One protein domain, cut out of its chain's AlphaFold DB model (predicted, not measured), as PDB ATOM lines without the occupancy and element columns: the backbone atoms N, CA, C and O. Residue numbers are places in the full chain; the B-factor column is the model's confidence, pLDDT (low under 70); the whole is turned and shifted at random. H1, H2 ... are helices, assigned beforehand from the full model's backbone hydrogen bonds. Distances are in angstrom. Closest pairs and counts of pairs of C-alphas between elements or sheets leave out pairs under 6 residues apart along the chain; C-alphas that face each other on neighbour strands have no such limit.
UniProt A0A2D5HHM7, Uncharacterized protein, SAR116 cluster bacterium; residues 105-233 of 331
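What this domain is: This is residues 105 to 233 of the 331 residues of an uncharacterized protein of SAR116 cluster bacterium (UniProt A0A2D5HHM7). The long helix H7 makes much of the length of an elongated, crossed packing of helices: H3 packs slantwise on it, with short H5 against both, and H2 reaches past its far end. H8 crosses H2 nearly at a right angle and sticks out with residues 227 to 231, while H1 and H6 lie at opposite ends. The printed part has 129 residues with eight named helices, H1 to H8 in order, no named strand, and is all helix. It is compact, with a radius of gyration of the C-alphas of 16.0 A and spans of 53 by 34 by 34 A.

Where its parts are: H7, residues 189 to 213, is 35.8 A long and begins at C-alpha 189 (118.321, 81.879, -30.230). H3, residues 144 to 160, measures 24.4 A; H2, residues 117 to 133, 22.0 A. H8, residues 218 to 231, measures 19.8 A and ends at C-alpha 231 (124.086, 57.570, 2.701). H1 is residues 105 to 112, H4 164 to 169, H5 171 to 175 and H6 180 to 185.

How they stand to each other: H7 touches H3 with residues 196 to 207 alone, C-alphas Val 203 and Thr 151 closest at 6.5 A. H5 touches H7, C-alphas Lys 172 and Leu 199 closest at 5.7 A. H2 and H8 touch about perpendicular, 89 degrees, C-alphas Ala 123 and Tyr 223 closest at 5.8 A. H1 and H2 form a helical hairpin. H4 and H5 touch only at the corner. H6 is close to H7 but not clearly touching. Every O i to N i+4 pair is within hydrogen-bond range in H1, H3, H5, H6, H7 and H8; H2 has 11 of 13, H4 0 of 2, with 2 of 3 O i to N i+3 pairs.

The domain as a whole: The printed part has no cut and no long link. Its farthest C-alphas, Ile 112 and Ser 188, are 53.6 A apart. Residues 131 to 135 and 138 are under pLDDT 70.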
ATOM      1  N   THR A 105     127.002  87.194  13.119       88.12
ATOM      2  CA  THR A 105     125.955  86.897  14.101       88.12
ATOM      3  C   THR A 105     125.385  85.494  13.908       88.12
ATOM      4  O   THR A 105     125.318  84.726  14.862       88.12
ATOM      5  N   PHE A 106     125.021  85.126  12.677       88.94
ATOM      6  CA  PHE A 106     124.525  83.783  12.374       88.94
ATOM      7  C   PHE A 106     125.589  82.710  12.623       88.94
ATOM      8  O   PHE A 106     125.283  81.680  13.222       88.94
ATOM      9  N   GLU A 107     126.836  82.961  12.214       89.75
ATOM     10  CA  GLU A 107     127.962  82.062  12.488       89.75
ATOM     11  C   GLU A 107     128.129  81.834  13.993       89.75
ATOM     12  O   GLU A 107     128.084  80.697  14.454       89.75
ATOM     13  N   SER A 108     128.228  82.913  14.773       87.12
ATOM     14  CA  SER A 108     128.403  82.843  16.228       87.12
ATOM     15  C   SER A 108     127.246  82.103  16.902       87.12
ATOM     16  O   SER A 108     127.480  81.207  17.710       87.12
ATOM     17  N   ASN A 109     126.003  82.407  16.518       87.31
ATOM     18  CA  ASN A 109     124.820  81.734  17.055       87.31
ATOM     19  C   ASN A 109     124.809  80.240  16.709       87.31
ATOM     20  O   ASN A 109     124.464  79.412  17.550       87.31
ATOM     21  N   SER A 110     125.226  79.877  15.495       89.12
ATOM     22  CA  SER A 110     125.320  78.475  15.076       89.12
ATOM     23  C   SER A 110     126.382  77.718  15.874       89.12
ATOM     24  O   SER A 110     126.128  76.596  16.314       89.12
ATOM     25  N   LEU A 111     127.538  78.349  16.122       88.88
ATOM     26  CA  LEU A 111     128.614  77.782  16.941       88.88
ATOM     27  C   LEU A 111     128.197  77.588  18.403       88.88
ATOM     28  O   LEU A 111     128.528  76.578  19.027       88.88
ATOM     29  N   ILE A 112     127.453  78.544  18.966       84.50
ATOM     30  CA  ILE A 112     126.920  78.433  20.328       84.50
ATOM     31  C   ILE A 112     126.023  77.202  20.449       84.50
ATOM     32  O   ILE A 112     126.163  76.465  21.425       84.50
ATOM     33  N   LYS A 113     125.197  76.961  19.425       80.69
ATOM     34  CA  LYS A 113     124.209  75.881  19.350       80.69
ATOM     35  C   LYS A 113     124.773  74.505  18.985       80.69
ATOM     36  O   LYS A 113     123.990  73.570  18.924       80.69
ATOM     37  N   GLY A 114     126.077  74.349  18.760       79.94
ATOM     38  CA  GLY A 114     126.695  73.027  18.547       79.94
ATOM     39  C   GLY A 114     127.180  72.747  17.124       79.94
ATOM     40  O   GLY A 114     127.790  71.704  16.876       79.94
ATOM     41  N   MET A 115     127.003  73.681  16.177       86.81
ATOM     42  CA  MET A 115     127.738  73.579  14.914       86.81
ATOM     43  C   MET A 115     129.215  73.845  15.155       86.81
ATOM     44  O   MET A 115     129.575  74.881  15.694       86.81
ATOM     45  N   ASN A 116     130.103  72.958  14.716       89.12
ATOM     46  CA  ASN A 116     131.518  73.308  14.675       89.12
ATOM     47  C   ASN A 116     131.826  74.154  13.419       89.12
ATOM     48  O   ASN A 116     131.074  74.163  12.439       89.12
ATOM     49  N   LEU A 117     132.963  74.854  13.432       90.38
ATOM     50  CA  LEU A 117     133.350  75.750  12.339       90.38
ATOM     51  C   LEU A 117     133.559  75.019  11.003       90.38
ATOM     52  O   LEU A 117     133.288  75.587   9.948       90.38
ATOM     53  N   LYS A 118     134.051  73.776  11.034       93.12
ATOM     54  CA  LYS A 118     134.301  72.981   9.825       93.12
ATOM     55  C   LYS A 118     132.981  72.577   9.160       93.12
ATOM     56  O   LYS A 118     132.796  72.842   7.979       93.12
ATOM     57  N   SER A 119     132.046  72.032   9.933       92.62
ATOM     58  CA  SER A 119     130.691  71.657   9.526       92.62
ATOM     59  C   SER A 119     129.925  72.853   8.953       92.62
ATOM     60  O   SER A 119     129.313  72.742   7.891       92.62
ATOM     61  N   LEU A 120     130.030  74.022   9.595       92.31
ATOM     62  CA  LEU A 120     129.441  75.265   9.089       92.31
ATOM     63  C   LEU A 120     130.015  75.650   7.718       92.31
ATOM     64  O   LEU A 120     129.253  75.882   6.780       92.31
ATOM     65  N   LYS A 121     131.348  75.668   7.584       91.19
ATOM     66  CA  LYS A 121     132.027  76.008   6.322       91.19
ATOM     67  C   LYS A 121     131.719  75.015   5.204       91.19
ATOM     68  O   LYS A 121     131.570  75.429   4.058       91.19
ATOM     69  N   ASN A 122     131.596  73.727   5.520       91.12
ATOM     70  CA  ASN A 122     131.235  72.701   4.544       91.12
ATOM     71  C   ASN A 122     129.831  72.949   3.980       91.12
ATOM     72  O   ASN A 122     129.666  72.987   2.761       91.12
ATOM     73  N   ALA A 123     128.847  73.215   4.842       91.00
ATOM     74  CA  ALA A 123     127.481  73.509   4.411       91.00
ATOM     75  C   ALA A 123     127.386  74.820   3.612       91.00
ATOM     76  O   ALA A 123     126.735  74.878   2.568       91.00
ATOM     77  N   GLU A 124     128.073  75.871   4.063       89.56
ATOM     78  CA  GLU A 124     128.150  77.153   3.355       89.56
ATOM     79  C   GLU A 124     128.811  77.002   1.977       89.56
ATOM     80  O   GLU A 124     128.334  77.561   0.983       89.56
ATOM     81  N   SER A 125     129.896  76.228   1.892       87.56
ATOM     82  CA  SER A 125     130.573  75.924   0.632       87.56
ATOM     83  C   SER A 125     129.664  75.129  -0.300       87.56
ATOM     84  O   SER A 125     129.546  75.485  -1.471       87.56
ATOM     85  N   TYR A 126     128.971  74.111   0.217       87.19
ATOM     86  CA  TYR A 126     128.011  73.317  -0.546       87.19
ATOM     87  C   TYR A 126     126.917  74.203  -1.158       87.19
ATOM     88  O   TYR A 126     126.709  74.180  -2.370       87.19
ATOM     89  N   TRP A 127     126.293  75.064  -0.347       86.94
ATOM     90  CA  TRP A 127     125.277  76.014  -0.811       86.94
ATOM     91  C   TRP A 127     125.818  76.991  -1.860       86.94
ATOM     92  O   TRP A 127     125.149  77.313  -2.840       86.94
ATOM     93  N   ASN A 128     127.045  77.482  -1.677       80.19
ATOM     94  CA  ASN A 128     127.659  78.393  -2.635       80.19
ATOM     95  C   ASN A 128     128.019  77.701  -3.957       80.19
ATOM     96  O   ASN A 128     127.867  78.324  -5.001       80.19
ATOM     97  N   ILE A 129     128.502  76.461  -3.944       75.56
ATOM     98  CA  ILE A 129     128.931  75.757  -5.159       75.56
ATOM     99  C   ILE A 129     127.710  75.222  -5.912       75.56
ATOM    100  O   ILE A 129     127.461  75.641  -7.040       75.56
ATOM    101  N   HIS A 130     126.917  74.373  -5.260       71.88
ATOM    102  CA  HIS A 130     125.890  73.567  -5.923       71.88
ATOM    103  C   HIS A 130     124.540  74.277  -6.064       71.88
ATOM    104  O   HIS A 130     123.798  74.007  -7.005       71.88
ATOM    105  N   GLU A 131     124.242  75.224  -5.172       67.25
ATOM    106  CA  GLU A 131     122.906  75.839  -5.073       67.25
ATOM    107  C   GLU A 131     122.878  77.319  -5.472       67.25
ATOM    108  O   GLU A 131     121.865  78.004  -5.333       67.25
ATOM    109  N   ALA A 132     124.003  77.847  -5.958       58.41
ATOM    110  CA  ALA A 132     124.142  79.277  -6.219       58.41
ATOM    111  C   ALA A 132     125.029  79.644  -7.402       58.41
ATOM    112  O   ALA A 132     124.741  80.611  -8.107       58.41
ATOM    113  N   ARG A 133     126.156  78.944  -7.569       61.25
ATOM    114  CA  ARG A 133     127.200  79.326  -8.531       61.25
ATOM    115  C   ARG A 133     127.295  78.419  -9.730       61.25
ATOM    116  O   ARG A 133     127.974  78.804 -10.681       61.25
ATOM    117  N   ASP A 134     126.620  77.278  -9.692       62.34
ATOM    118  CA  ASP A 134     126.649  76.341 -10.796       62.34
ATOM    119  C   ASP A 134     126.108  77.016 -12.069       62.34
ATOM    120  O   ASP A 134     126.771  76.937 -13.088       62.34
ATOM    121  N   ALA A 135     125.072  77.856 -12.040       64.62
ATOM    122  CA  ALA A 135     124.555  78.501 -13.260       64.62
ATOM    123  C   ALA A 135     125.560  79.307 -14.131       64.62
ATOM    124  O   ALA A 135     125.252  79.570 -15.290       64.62
ATOM    125  N   LEU A 136     126.745  79.694 -13.632       74.38
ATOM    126  CA  LEU A 136     127.786  80.368 -14.425       74.38
ATOM    127  C   LEU A 136     129.035  79.485 -14.606       74.38
ATOM    128  O   LEU A 136     129.520  78.863 -13.659       74.38
ATOM    129  N   ASP A 137     129.632  79.510 -15.796       70.12
ATOM    130  CA  ASP A 137     130.911  78.860 -16.082       70.12
ATOM    131  C   ASP A 137     132.118  79.591 -15.443       70.12
ATOM    132  O   ASP A 137     131.990  80.537 -14.646       70.12
ATOM    133  N   ASN A 138     133.319  79.111 -15.774       66.44
ATOM    134  CA  ASN A 138     134.594  79.662 -15.306       66.44
ATOM    135  C   ASN A 138     134.924  81.031 -15.934       66.44
ATOM    136  O   ASN A 138     135.787  81.747 -15.430       66.44
ATOM    137  N   CYS A 139     134.216  81.409 -17.000       71.75
ATOM    138  CA  CYS A 139     134.324  82.677 -17.711       71.75
ATOM    139  C   CYS A 139     133.236  83.687 -17.277       71.75
ATOM    140  O   CYS A 139     133.096  84.730 -17.916       71.75
ATOM    141  N   ASN A 140     132.458  83.399 -16.220       70.56
ATOM    142  CA  ASN A 140     131.265  84.158 -15.806       70.56
ATOM    143  C   ASN A 140     130.158  84.236 -16.874       70.56
ATOM    144  O   ASN A 140     129.278  85.093 -16.786       70.56
ATOM    145  N   LYS A 141     130.169  83.344 -17.865       77.12
ATOM    146  CA  LYS A 141     129.072  83.204 -18.820       77.12
ATOM    147  C   LYS A 141     128.043  82.226 -18.277       77.12
ATOM    148  O   LYS A 141     128.364  81.336 -17.490       77.12
ATOM    149  N   LEU A 142     126.794  82.407 -18.684       80.94
ATOM    150  CA  LEU A 142     125.711  81.519 -18.288       80.94
ATOM    151  C   LEU A 142     125.956  80.118 -18.855       80.94
ATOM    152  O   LEU A 142     126.107  79.947 -20.062       80.94
ATOM    153  N   ASN A 143     126.009  79.125 -17.974       85.31
ATOM    154  CA  ASN A 143     126.130  77.725 -18.340       85.31
ATOM    155  C   ASN A 143     124.752  77.065 -18.221       85.31
ATOM    156  O   ASN A 143     124.221  76.917 -17.119       85.31
ATOM    157  N   LYS A 144     124.188  76.665 -19.363       86.94
ATOM    158  CA  LYS A 144     122.833  76.111 -19.460       86.94
ATOM    159  C   LYS A 144     122.640  74.853 -18.608       86.94
ATOM    160  O   LYS A 144     121.702  74.788 -17.821       86.94
ATOM    161  N   GLU A 145     123.547  73.884 -18.721       86.44
ATOM    162  CA  GLU A 145     123.468  72.616 -17.985       86.44
ATOM    163  C   GLU A 145     123.446  72.853 -16.474       86.44
ATOM    164  O   GLU A 145     122.595  72.342 -15.742       86.44
ATOM    165  N   LYS A 146     124.361  73.697 -16.006       85.06
ATOM    166  CA  LYS A 146     124.454  73.988 -14.588       85.06
ATOM    167  C   LYS A 146     123.291  74.853 -14.081       85.06
ATOM    168  O   LYS A 146     122.824  74.625 -12.969       85.06
ATOM    169  N   LEU A 147     122.773  75.788 -14.886       87.94
ATOM    170  CA  LEU A 147     121.561  76.552 -14.557       87.94
ATOM    171  C   LEU A 147     120.366  75.615 -14.357       87.94
ATOM    172  O   LEU A 147     119.603  75.781 -13.406       87.94
ATOM    173  N   PHE A 148     120.225  74.612 -15.218       90.31
ATOM    174  CA  PHE A 148     119.145  73.631 -15.133       90.31
ATOM    175  C   PHE A 148     119.267  72.776 -13.876       90.31
ATOM    176  O   PHE A 148     118.282  72.570 -13.167       90.31
ATOM    177  N   LYS A 149     120.488  72.346 -13.544       87.06
ATOM    178  CA  LYS A 149     120.766  71.629 -12.298       87.06
ATOM    179  C   LYS A 149     120.389  72.460 -11.067       87.06
ATOM    180  O   LYS A 149     119.631  71.983 -10.227       87.06
ATOM    181  N   THR A 150     120.844  73.713 -10.989       87.44
ATOM    182  CA  THR A 150     120.501  74.617  -9.877       87.44
ATOM    183  C   THR A 150     118.994  74.878  -9.800       87.44
ATOM    184  O   THR A 150     118.424  74.865  -8.713       87.44
ATOM    185  N   THR A 151     118.323  75.056 -10.941       90.69
ATOM    186  CA  THR A 151     116.865  75.256 -10.999       90.69
ATOM    187  C   THR A 151     116.117  74.059 -10.411       90.69
ATOM    188  O   THR A 151     115.255  74.226  -9.547       90.69
ATOM    189  N   ASN A 152     116.489  72.841 -10.812       89.44
ATOM    190  CA  ASN A 152     115.897  71.612 -10.286       89.44
ATOM    191  C   ASN A 152     116.134  71.444  -8.782       89.44
ATOM    192  O   ASN A 152     115.211  71.071  -8.056       89.44
ATOM    193  N   ASN A 153     117.337  71.754  -8.296       87.31
ATOM    194  CA  ASN A 153     117.631  71.673  -6.869       87.31
ATOM    195  C   ASN A 153     116.804  72.675  -6.053       87.31
ATOM    196  O   ASN A 153     116.198  72.294  -5.053       87.31
ATOM    197  N   LEU A 154     116.706  73.933  -6.496       89.25
ATOM    198  CA  LEU A 154     115.875  74.941  -5.829       89.25
ATOM    199  C   LEU A 154     114.393  74.554  -5.840       89.25
ATOM    200  O   LEU A 154     113.704  74.724  -4.833       89.25
ATOM    201  N   LYS A 155     113.911  73.964  -6.937       88.69
ATOM    202  CA  LYS A 155     112.552  73.421  -7.022       88.69
ATOM    203  C   LYS A 155     112.336  72.260  -6.040       88.69
ATOM    204  O   LYS A 155     111.296  72.214  -5.380       88.69
ATOM    205  N   LYS A 156     113.318  71.360  -5.880       87.75
ATOM    206  CA  LYS A 156     113.303  70.296  -4.853       87.75
ATOM    207  C   LYS A 156     113.231  70.900  -3.447       87.75
ATOM    208  O   LYS A 156     112.348  70.518  -2.684       87.75
ATOM    209  N   ILE A 157     114.062  71.900  -3.143       88.31
ATOM    210  CA  ILE A 157     114.058  72.610  -1.852       88.31
ATOM    211  C   ILE A 157     112.691  73.243  -1.566       88.31
ATOM    212  O   ILE A 157     112.146  73.066  -0.479       88.31
ATOM    213  N   MET A 158     112.100  73.951  -2.534       88.19
ATOM    214  CA  MET A 158     110.768  74.550  -2.364       88.19
ATOM    215  C   MET A 158     109.711  73.511  -1.986       88.19
ATOM    216  O   MET A 158     108.844  73.793  -1.159       88.19
ATOM    217  N   LYS A 159     109.792  72.316  -2.579       85.38
ATOM    218  CA  LYS A 159     108.881  71.204  -2.304       85.38
ATOM    219  C   LYS A 159     109.101  70.613  -0.910       85.38
ATOM    220  O   LYS A 159     108.132  70.410  -0.187       85.38
ATOM    221  N   GLU A 160     110.351  70.346  -0.536       83.75
ATOM    222  CA  GLU A 160     110.716  69.750   0.762       83.75
ATOM    223  C   GLU A 160     110.412  70.672   1.948       83.75
ATOM    224  O   GLU A 160     110.028  70.210   3.023       83.75
ATOM    225  N   GLU A 161     110.545  71.982   1.744       83.94
ATOM    226  CA  GLU A 161     110.294  73.003   2.761       83.94
ATOM    227  C   GLU A 161     108.867  73.575   2.726       83.94
ATOM    228  O   GLU A 161     108.544  74.470   3.503       83.94
ATOM    229  N   ASN A 162     107.996  73.064   1.848       85.50
ATOM    230  CA  ASN A 162     106.614  73.522   1.670       85.50
ATOM    231  C   ASN A 162     106.461  75.021   1.319       85.50
ATOM    232  O   ASN A 162     105.459  75.648   1.664       85.50
ATOM    233  N   TYR A 163     107.396  75.602   0.561       86.12
ATOM    234  CA  TYR A 163     107.325  76.991   0.073       86.12
ATOM    235  C   TYR A 163     106.488  77.150  -1.213       86.12
ATOM    236  O   TYR A 163     106.824  77.942  -2.095       86.12
ATOM    237  N   TYR A 164     105.381  76.412  -1.352       79.12
ATOM    238  CA  TYR A 164     104.529  76.447  -2.556       79.12
ATOM    239  C   TYR A 164     103.918  77.826  -2.837       79.12
ATOM    240  O   TYR A 164     103.589  78.147  -3.976       79.12
ATOM    241  N   ASN A 165     103.796  78.664  -1.809       83.31
ATOM    242  CA  ASN A 165     103.359  80.050  -1.948       83.31
ATOM    243  C   ASN A 165     104.333  80.919  -2.763       83.31
ATOM    244  O   ASN A 165     103.937  81.986  -3.223       83.31
ATOM    245  N   LEU A 166     105.584  80.486  -2.957       86.12
ATOM    246  CA  LEU A 166     106.562  81.203  -3.778       86.12
ATOM    247  C   LEU A 166     106.410  80.923  -5.279       86.12
ATOM    248  O   LEU A 166     106.968  81.672  -6.073       86.12
ATOM    249  N   SER A 167     105.650  79.902  -5.688       82.19
ATOM    250  CA  SER A 167     105.533  79.492  -7.096       82.19
ATOM    251  C   SER A 167     105.056  80.614  -8.022       82.19
ATOM    252  O   SER A 167     105.556  80.745  -9.133       82.19
ATOM    253  N   SER A 168     104.141  81.469  -7.558       85.12
ATOM    254  CA  SER A 168     103.652  82.616  -8.339       85.12
ATOM    255  C   SER A 168     104.694  83.723  -8.518       85.12
ATOM    256  O   SER A 168     104.582  84.524  -9.438       85.12
ATOM    257  N   SER A 169     105.698  83.787  -7.639       88.56
ATOM    258  CA  SER A 169     106.778  84.780  -7.697       88.56
ATOM    259  C   SER A 169     107.958  84.329  -8.564       88.56
ATOM    260  O   SER A 169     108.818  85.152  -8.867       88.56
ATOM    261  N   PHE A 170     108.008  83.043  -8.931       92.44
ATOM    262  CA  PHE A 170     109.087  82.428  -9.712       92.44
ATOM    263  C   PHE A 170     108.514  81.470 -10.779       92.44
ATOM    264  O   PHE A 170     108.710  80.250 -10.687       92.44
ATOM    265  N   PRO A 171     107.734  81.992 -11.746       89.00
ATOM    266  CA  PRO A 171     107.031  81.177 -12.733       89.00
ATOM    267  C   PRO A 171     107.970  80.342 -13.613       89.00
ATOM    268  O   PRO A 171     107.682  79.164 -13.816       89.00
ATOM    269  N   LYS A 172     109.118  80.876 -14.059       91.56
ATOM    270  CA  LYS A 172     110.055  80.135 -14.928       91.56
ATOM    271  C   LYS A 172     110.667  78.945 -14.193       91.56
ATOM    272  O   LYS A 172     110.830  77.877 -14.776       91.56
ATOM    273  N   ILE A 173     110.988  79.092 -12.904       90.62
ATOM    274  CA  ILE A 173     111.429  77.963 -12.064       90.62
ATOM    275  C   ILE A 173     110.289  76.964 -11.863       90.62
ATOM    276  O   ILE A 173     110.503  75.750 -11.905       90.62
ATOM    277  N   TYR A 174     109.072  77.452 -11.624       86.56
ATOM    278  CA  TYR A 174     107.926  76.594 -11.356       86.56
ATOM    279  C   TYR A 174     107.552  75.727 -12.567       86.56
ATOM    280  O   TYR A 174     107.349  74.519 -12.404       86.56
ATOM    281  N   SER A 175     107.536  76.292 -13.773       86.38
ATOM    282  CA  SER A 175     107.274  75.564 -15.020       86.38
ATOM    283  C   SER A 175     108.473  74.785 -15.557       86.38
ATOM    284  O   SER A 175     108.306  73.952 -16.452       86.38
ATOM    285  N   PHE A 176     109.667  74.988 -14.988       90.38
ATOM    286  CA  PHE A 176     110.860  74.240 -15.362       90.38
ATOM    287  C   PHE A 176     110.663  72.735 -15.148       90.38
ATOM    288  O   PHE A 176     110.361  72.269 -14.046       90.38
ATOM    289  N   ASP A 177     110.846  71.960 -16.208       89.94
ATOM    290  CA  ASP A 177     110.629  70.517 -16.230       89.94
ATOM    291  C   ASP A 177     111.599  69.809 -17.194       89.94
ATOM    292  O   ASP A 177     112.408  70.428 -17.888       89.94
ATOM    293  N   GLU A 178     111.472  68.488 -17.265       86.69
ATOM    294  CA  GLU A 178     112.270  67.579 -18.097       86.69
ATOM    295  C   GLU A 178     112.234  67.922 -19.597       86.69
ATOM    296  O   GLU A 178     113.178  67.646 -20.339       86.69
ATOM    297  N   ASN A 179     111.140  68.528 -20.059       88.31
ATOM    298  CA  ASN A 179     110.919  68.874 -21.457       88.31
ATOM    299  C   ASN A 179     111.426  70.276 -21.798       88.31
ATOM    300  O   ASN A 179     111.471  70.633 -22.974       88.31
ATOM    301  N   THR A 180     111.839  71.062 -20.805       87.94
ATOM    302  CA  THR A 180     112.256  72.454 -21.001       87.94
ATOM    303  C   THR A 180     113.421  72.576 -21.974       87.94
ATOM    304  O   THR A 180     113.364  73.406 -22.876       87.94
ATOM    305  N   ASP A 181     114.428  71.703 -21.890       87.75
ATOM    306  CA  ASP A 181     115.545  71.724 -22.845       87.75
ATOM    307  C   ASP A 181     115.085  71.484 -24.292       87.75
ATOM    308  O   ASP A 181     115.550  72.148 -25.218       87.75
ATOM    309  N   LYS A 182     114.127  70.570 -24.488       88.62
ATOM    310  CA  LYS A 182     113.543  70.288 -25.808       88.62
ATOM    311  C   LYS A 182     112.717  71.469 -26.314       88.62
ATOM    312  O   LYS A 182     112.826  71.809 -27.484       88.62
ATOM    313  N   ARG A 183     111.923  72.104 -25.441       88.69
ATOM    314  CA  ARG A 183     111.135  73.300 -25.786       88.69
ATOM    315  C   ARG A 183     112.040  74.449 -26.232       88.69
ATOM    316  O   ARG A 183     111.759  75.072 -27.247       88.69
ATOM    317  N   LEU A 184     113.154  74.670 -25.532       88.81
ATOM    318  CA  LEU A 184     114.113  75.730 -25.858       88.81
ATOM    319  C   LEU A 184     114.869  75.487 -27.172       88.81
ATOM    320  O   LEU A 184     115.202  76.437 -27.863       88.81
ATOM    321  N   LYS A 185     115.090  74.230 -27.567       88.00
ATOM    322  CA  LYS A 185     115.698  73.905 -28.872       88.00
ATOM    323  C   LYS A 185     114.810  74.255 -30.072       88.00
ATOM    324  O   LYS A 185     115.315  74.322 -31.187       88.00
ATOM    325  N   ASN A 186     113.510  74.446 -29.852       87.50
ATOM    326  CA  ASN A 186     112.530  74.701 -30.909       87.50
ATOM    327  C   ASN A 186     112.200  76.194 -31.090       87.50
ATOM    328  O   ASN A 186     111.336  76.518 -31.902       87.50
ATOM    329  N   ILE A 187     112.844  77.094 -30.341       87.25
ATOM    330  CA  ILE A 187     112.622  78.545 -30.429       87.25
ATOM    331  C   ILE A 187     113.848  79.259 -31.011       87.25
ATOM    332  O   ILE A 187     114.895  78.655 -31.237       87.25
ATOM    333  N   SER A 188     113.711  80.558 -31.285       89.62
ATOM    334  CA  SER A 188     114.827  81.370 -31.774       89.62
ATOM    335  C   SER A 188     115.934  81.498 -30.715       89.62
ATOM    336  O   SER A 188     115.649  81.519 -29.516       89.62
ATOM    337  N   GLN A 189     117.190  81.668 -31.146       88.56
ATOM    338  CA  GLN A 189     118.321  81.879 -30.230       88.56
ATOM    339  C   GLN A 189     118.107  83.094 -29.314       88.56
ATOM    340  O   GLN A 189     118.440  83.049 -28.135       88.56
ATOM    341  N   ASN A 190     117.516  84.173 -29.837       88.25
ATOM    342  CA  ASN A 190     117.231  85.373 -29.049       88.25
ATOM    343  C   ASN A 190     116.208  85.088 -27.940       88.25
ATOM    344  O   ASN A 190     116.369  85.569 -26.815       88.25
ATOM    345  N   SER A 191     115.176  84.299 -28.248       86.62
ATOM    346  CA  SER A 191     114.134  83.900 -27.298       86.62
ATOM    347  C   SER A 191     114.694  82.928 -26.249       86.62
ATOM    348  O   SER A 191     114.415  83.086 -25.060       86.62
ATOM    349  N   GLU A 192     115.564  81.991 -26.648       89.69
ATOM    350  CA  GLU A 192     116.291  81.114 -25.719       89.69
ATOM    351  C   GLU A 192     117.188  81.921 -24.771       89.69
ATOM    352  O   GLU A 192     117.088  81.779 -23.551       89.69
ATOM    353  N   ASP A 193     118.019  82.820 -25.302       87.81
ATOM    354  CA  ASP A 193     118.917  83.655 -24.503       87.81
ATOM    355  C   ASP A 193     118.146  84.537 -23.512       87.81
ATOM    356  O   ASP A 193     118.591  84.746 -22.376       87.81
ATOM    357  N   LYS A 194     116.983  85.060 -23.924       90.31
ATOM    358  CA  LYS A 194     116.085  85.826 -23.056       90.31
ATOM    359  C   LYS A 194     115.531  84.956 -21.929       90.31
ATOM    360  O   LYS A 194     115.685  85.321 -20.763       90.31
ATOM    361  N   TYR A 195     114.974  83.789 -22.257       91.69
ATOM    362  CA  TYR A 195     114.451  82.846 -21.270       91.69
ATOM    363  C   TYR A 195     115.518  82.448 -20.243       91.69
ATOM    364  O   TYR A 195     115.273  82.478 -19.038       91.69
ATOM    365  N   LEU A 196     116.728  82.110 -20.698       91.38
ATOM    366  CA  LEU A 196     117.817  81.687 -19.819       91.38
ATOM    367  C   LEU A 196     118.267  82.817 -18.872       91.38
ATOM    368  O   LEU A 196     118.561  82.556 -17.704       91.38
ATOM    369  N   LYS A 197     118.280  84.073 -19.339       89.56
ATOM    370  CA  LYS A 197     118.560  85.248 -18.492       89.56
ATOM    371  C   LYS A 197     117.477  85.471 -17.435       89.56
ATOM    372  O   LYS A 197     117.808  85.735 -16.279       89.56
ATOM    373  N   GLU A 198     116.206  85.356 -17.811       91.81
ATOM    374  CA  GLU A 198     115.074  85.478 -16.884       91.81
ATOM    375  C   GLU A 198     115.086  84.366 -15.833       91.81
ATOM    376  O   GLU A 198     115.010  84.648 -14.637       91.81
ATOM    377  N   LEU A 199     115.290  83.115 -16.255       92.38
ATOM    378  CA  LEU A 199     115.413  81.969 -15.358       92.38
ATOM    379  C   LEU A 199     116.566  82.156 -14.362       92.38
ATOM    380  O   LEU A 199     116.407  81.913 -13.167       92.38
ATOM    381  N   TYR A 200     117.724  82.630 -14.829       89.94
ATOM    382  CA  TYR A 200     118.856  82.924 -13.952       89.94
ATOM    383  C   TYR A 200     118.527  84.008 -12.913       89.94
ATOM    384  O   TYR A 200     118.889  83.874 -11.742       89.94
ATOM    385  N   SER A 201     117.807  85.059 -13.317       89.12
ATOM    386  CA  SER A 201     117.328  86.107 -12.406       89.12
ATOM    387  C   SER A 201     116.405  85.539 -11.324       89.12
ATOM    388  O   SER A 201     116.598  85.809 -10.134       89.12
ATOM    389  N   GLU A 202     115.443  84.693 -11.706       92.44
ATOM    390  CA  GLU A 202     114.570  84.014 -10.747       92.44
ATOM    391  C   GLU A 202     115.363  83.132  -9.780       92.44
ATOM    392  O   GLU A 202     115.109  83.178  -8.577       92.44
ATOM    393  N   VAL A 203     116.361  82.388 -10.268       90.38
ATOM    394  CA  VAL A 203     117.225  81.526  -9.441       90.38
ATOM    395  C   VAL A 203     117.932  82.343  -8.359       90.38
ATOM    396  O   VAL A 203     117.907  81.975  -7.180       90.38
ATOM    397  N   LEU A 204     118.516  83.488  -8.725       86.81
ATOM    398  CA  LEU A 204     119.175  84.383  -7.770       86.81
ATOM    399  C   LEU A 204     118.194  84.954  -6.737       86.81
ATOM    400  O   LEU A 204     118.495  84.991  -5.538       86.81
ATOM    401  N   ASN A 205     117.019  85.387  -7.188       89.56
ATOM    402  CA  ASN A 205     116.013  85.998  -6.327       89.56
ATOM    403  C   ASN A 205     115.384  84.985  -5.363       89.56
ATOM    404  O   ASN A 205     115.272  85.271  -4.166       89.56
ATOM    405  N   LEU A 206     115.039  83.788  -5.845       90.25
ATOM    406  CA  LEU A 206     114.505  82.702  -5.026       90.25
ATOM    407  C   LEU A 206     115.510  82.299  -3.951       90.25
ATOM    408  O   LEU A 206     115.153  82.214  -2.779       90.25
ATOM    409  N   ARG A 207     116.785  82.138  -4.313       87.75
ATOM    410  CA  ARG A 207     117.848  81.825  -3.355       87.75
ATOM    411  C   ARG A 207     117.904  82.841  -2.213       87.75
ATOM    412  O   ARG A 207     117.888  82.459  -1.043       87.75
ATOM    413  N   ASN A 208     117.941  84.133  -2.536       86.81
ATOM    414  CA  ASN A 208     117.968  85.195  -1.526       86.81
ATOM    415  C   ASN A 208     116.704  85.181  -0.655       86.81
ATOM    416  O   ASN A 208     116.776  85.373   0.562       86.81
ATOM    417  N   LYS A 209     115.544  84.913  -1.264       91.06
ATOM    418  CA  LYS A 209     114.271  84.796  -0.552       91.06
ATOM    419  C   LYS A 209     114.281  83.624   0.432       91.06
ATOM    420  O   LYS A 209     113.899  83.822   1.582       91.06
ATOM    421  N   LEU A 210     114.760  82.451   0.021       90.31
ATOM    422  CA  LEU A 210     114.866  81.252   0.860       90.31
ATOM    423  C   LEU A 210     115.813  81.459   2.049       90.31
ATOM    424  O   LEU A 210     115.492  81.082   3.178       90.31
ATOM    425  N   LEU A 211     116.956  82.114   1.824       88.94
ATOM    426  CA  LEU A 211     117.884  82.476   2.899       88.94
ATOM    427  C   LEU A 211     117.232  83.414   3.915       88.94
ATOM    428  O   LEU A 211     117.344  83.190   5.118       88.94
ATOM    429  N   LYS A 212     116.495  84.423   3.441       89.44
ATOM    430  CA  LYS A 212     115.783  85.361   4.312       89.44
ATOM    431  C   LYS A 212     114.664  84.682   5.104       89.44
ATOM    432  O   LYS A 212     114.559  84.911   6.300       89.44
ATOM    433  N   LEU A 213     113.840  83.854   4.458       90.19
ATOM    434  CA  LEU A 213     112.711  83.174   5.107       90.19
ATOM    435  C   LEU A 213     113.164  82.193   6.191       90.19
ATOM    436  O   LEU A 213     112.523  82.081   7.229       90.19
ATOM    437  N   SER A 214     114.282  81.509   5.960       87.75
ATOM    438  CA  SER A 214     114.821  80.520   6.895       87.75
ATOM    439  C   SER A 214     115.815  81.091   7.908       87.75
ATOM    440  O   SER A 214     116.362  80.326   8.703       87.75
ATOM    441  N   ASN A 215     116.111  82.395   7.866       88.00
ATOM    442  CA  ASN A 215     117.239  82.994   8.586       88.00
ATOM    443  C   ASN A 215     118.549  82.206   8.375       88.00
ATOM    444  O   ASN A 215     119.286  81.955   9.321       88.00
ATOM    445  N   ASN A 216     118.825  81.805   7.130       88.94
ATOM    446  CA  ASN A 216     119.941  80.959   6.682       88.94
ATOM    447  C   ASN A 216     119.916  79.485   7.133       88.94
ATOM    448  O   ASN A 216     120.746  78.708   6.661       88.94
ATOM    449  N   ASN A 217     118.960  79.048   7.962       88.12
ATOM    450  CA  ASN A 217     118.896  77.655   8.431       88.12
ATOM    451  C   ASN A 217     118.682  76.637   7.300       88.12
ATOM    452  O   ASN A 217     119.045  75.469   7.447       88.12
ATOM    453  N   ILE A 218     118.134  77.075   6.159       89.44
ATOM    454  CA  ILE A 218     117.932  76.216   4.987       89.44
ATOM    455  C   ILE A 218     119.240  75.606   4.473       89.44
ATOM    456  O   ILE A 218     119.225  74.497   3.954       89.44
ATOM    457  N   ILE A 219     120.376  76.284   4.682       90.88
ATOM    458  CA  ILE A 219     121.701  75.798   4.279       90.88
ATOM    459  C   ILE A 219     122.022  74.481   4.990       90.88
ATOM    460  O   ILE A 219     122.433  73.514   4.352       90.88
ATOM    461  N   PHE A 220     121.811  74.429   6.307       90.62
ATOM    462  CA  PHE A 220     122.131  73.246   7.101       90.62
ATOM    463  C   PHE A 220     121.148  72.110   6.845       90.62
ATOM    464  O   PHE A 220     121.571  70.969   6.670       90.62
ATOM    465  N   LYS A 221     119.850  72.425   6.771       88.38
ATOM    466  CA  LYS A 221     118.814  71.423   6.513       88.38
ATOM    467  C   LYS A 221     118.975  70.779   5.138       88.38
ATOM    468  O   LYS A 221     118.933  69.558   5.035       88.38
ATOM    469  N   HIS A 222     119.228  71.581   4.104       89.12
ATOM    470  CA  HIS A 222     119.456  71.064   2.756       89.12
ATOM    471  C   HIS A 222     120.720  70.208   2.684       89.12
ATOM    472  O   HIS A 222     120.681  69.098   2.162       89.12
ATOM    473  N   TYR A 223     121.833  70.671   3.262       91.62
ATOM    474  CA  TYR A 223     123.069  69.887   3.266       91.62
ATOM    475  C   TYR A 223     122.913  68.566   4.038       91.62
ATOM    476  O   TYR A 223     123.368  67.526   3.567       91.62
ATOM    477  N   TYR A 224     122.177  68.569   5.155       90.00
ATOM    478  CA  TYR A 224     121.797  67.344   5.860       90.00
ATOM    479  C   TYR A 224     121.005  66.383   4.961       90.00
ATOM    480  O   TYR A 224     121.387  65.223   4.839       90.00
ATOM    481  N   ASN A 225     119.947  66.853   4.289       86.62
ATOM    482  CA  ASN A 225     119.139  66.016   3.392       86.62
ATOM    483  C   ASN A 225     119.990  65.390   2.277       86.62
ATOM    484  O   ASN A 225     119.822  64.217   1.958       86.62
ATOM    485  N   GLN A 226     120.941  66.148   1.728       88.38
ATOM    486  CA  GLN A 226     121.863  65.668   0.695       88.38
ATOM    487  C   GLN A 226     122.792  64.566   1.214       88.38
ATOM    488  O   GLN A 226     122.975  63.549   0.546       88.38
ATOM    489  N   ILE A 227     123.336  64.722   2.424       86.88
ATOM    490  CA  ILE A 227     124.135  63.674   3.072       86.88
ATOM    491  C   ILE A 227     123.277  62.428   3.333       86.88
ATOM    492  O   ILE A 227     123.717  61.308   3.071       86.88
ATOM    493  N   MET A 228     122.043  62.602   3.810       84.75
ATOM    494  CA  MET A 228     121.132  61.486   4.070       84.75
ATOM    495  C   MET A 228     120.743  60.751   2.784       84.75
ATOM    496  O   MET A 228     120.711  59.522   2.776       84.75
ATOM    497  N   ASP A 229     120.508  61.465   1.683       82.50
ATOM    498  CA  ASP A 229     120.275  60.858   0.371       82.50
ATOM    499  C   ASP A 229     121.513  60.087  -0.108       82.50
ATOM    500  O   ASP A 229     121.391  58.932  -0.515       82.50
ATOM    501  N   LYS A 230     122.711  60.671   0.026       85.94
ATOM    502  CA  LYS A 230     123.988  60.012  -0.293       85.94
ATOM    503  C   LYS A 230     124.202  58.728   0.518       85.94
ATOM    504  O   LYS A 230     124.593  57.710  -0.048       85.94
ATOM    505  N   SER A 231     123.885  58.732   1.815       83.44
ATOM    506  CA  SER A 231     124.086  57.570   2.701       83.44
ATOM    507  C   SER A 231     123.291  56.319   2.313       83.44
ATOM    508  O   SER A 231     123.615  55.222   2.762       83.44
ATOM    509  N   LYS A 232     122.251  56.462   1.478       85.06
ATOM    510  CA  LYS A 232     121.453  55.328   0.987       85.06
ATOM    511  C   LYS A 232     122.233  54.459   0.001       85.06
ATOM    512  O   LYS A 232     121.908  53.286  -0.154       85.06
ATOM    513  N   TYR A 233     123.222  55.041  -0.673       91.31
ATOM    514  CA  TYR A 233     123.933  54.409  -1.783       91.31
ATOM    515  C   TYR A 233     125.446  54.344  -1.558       91.31
ATOM    516  O   TYR A 233     126.115  53.502  -2.150       91.31
TER     517      TYR A 233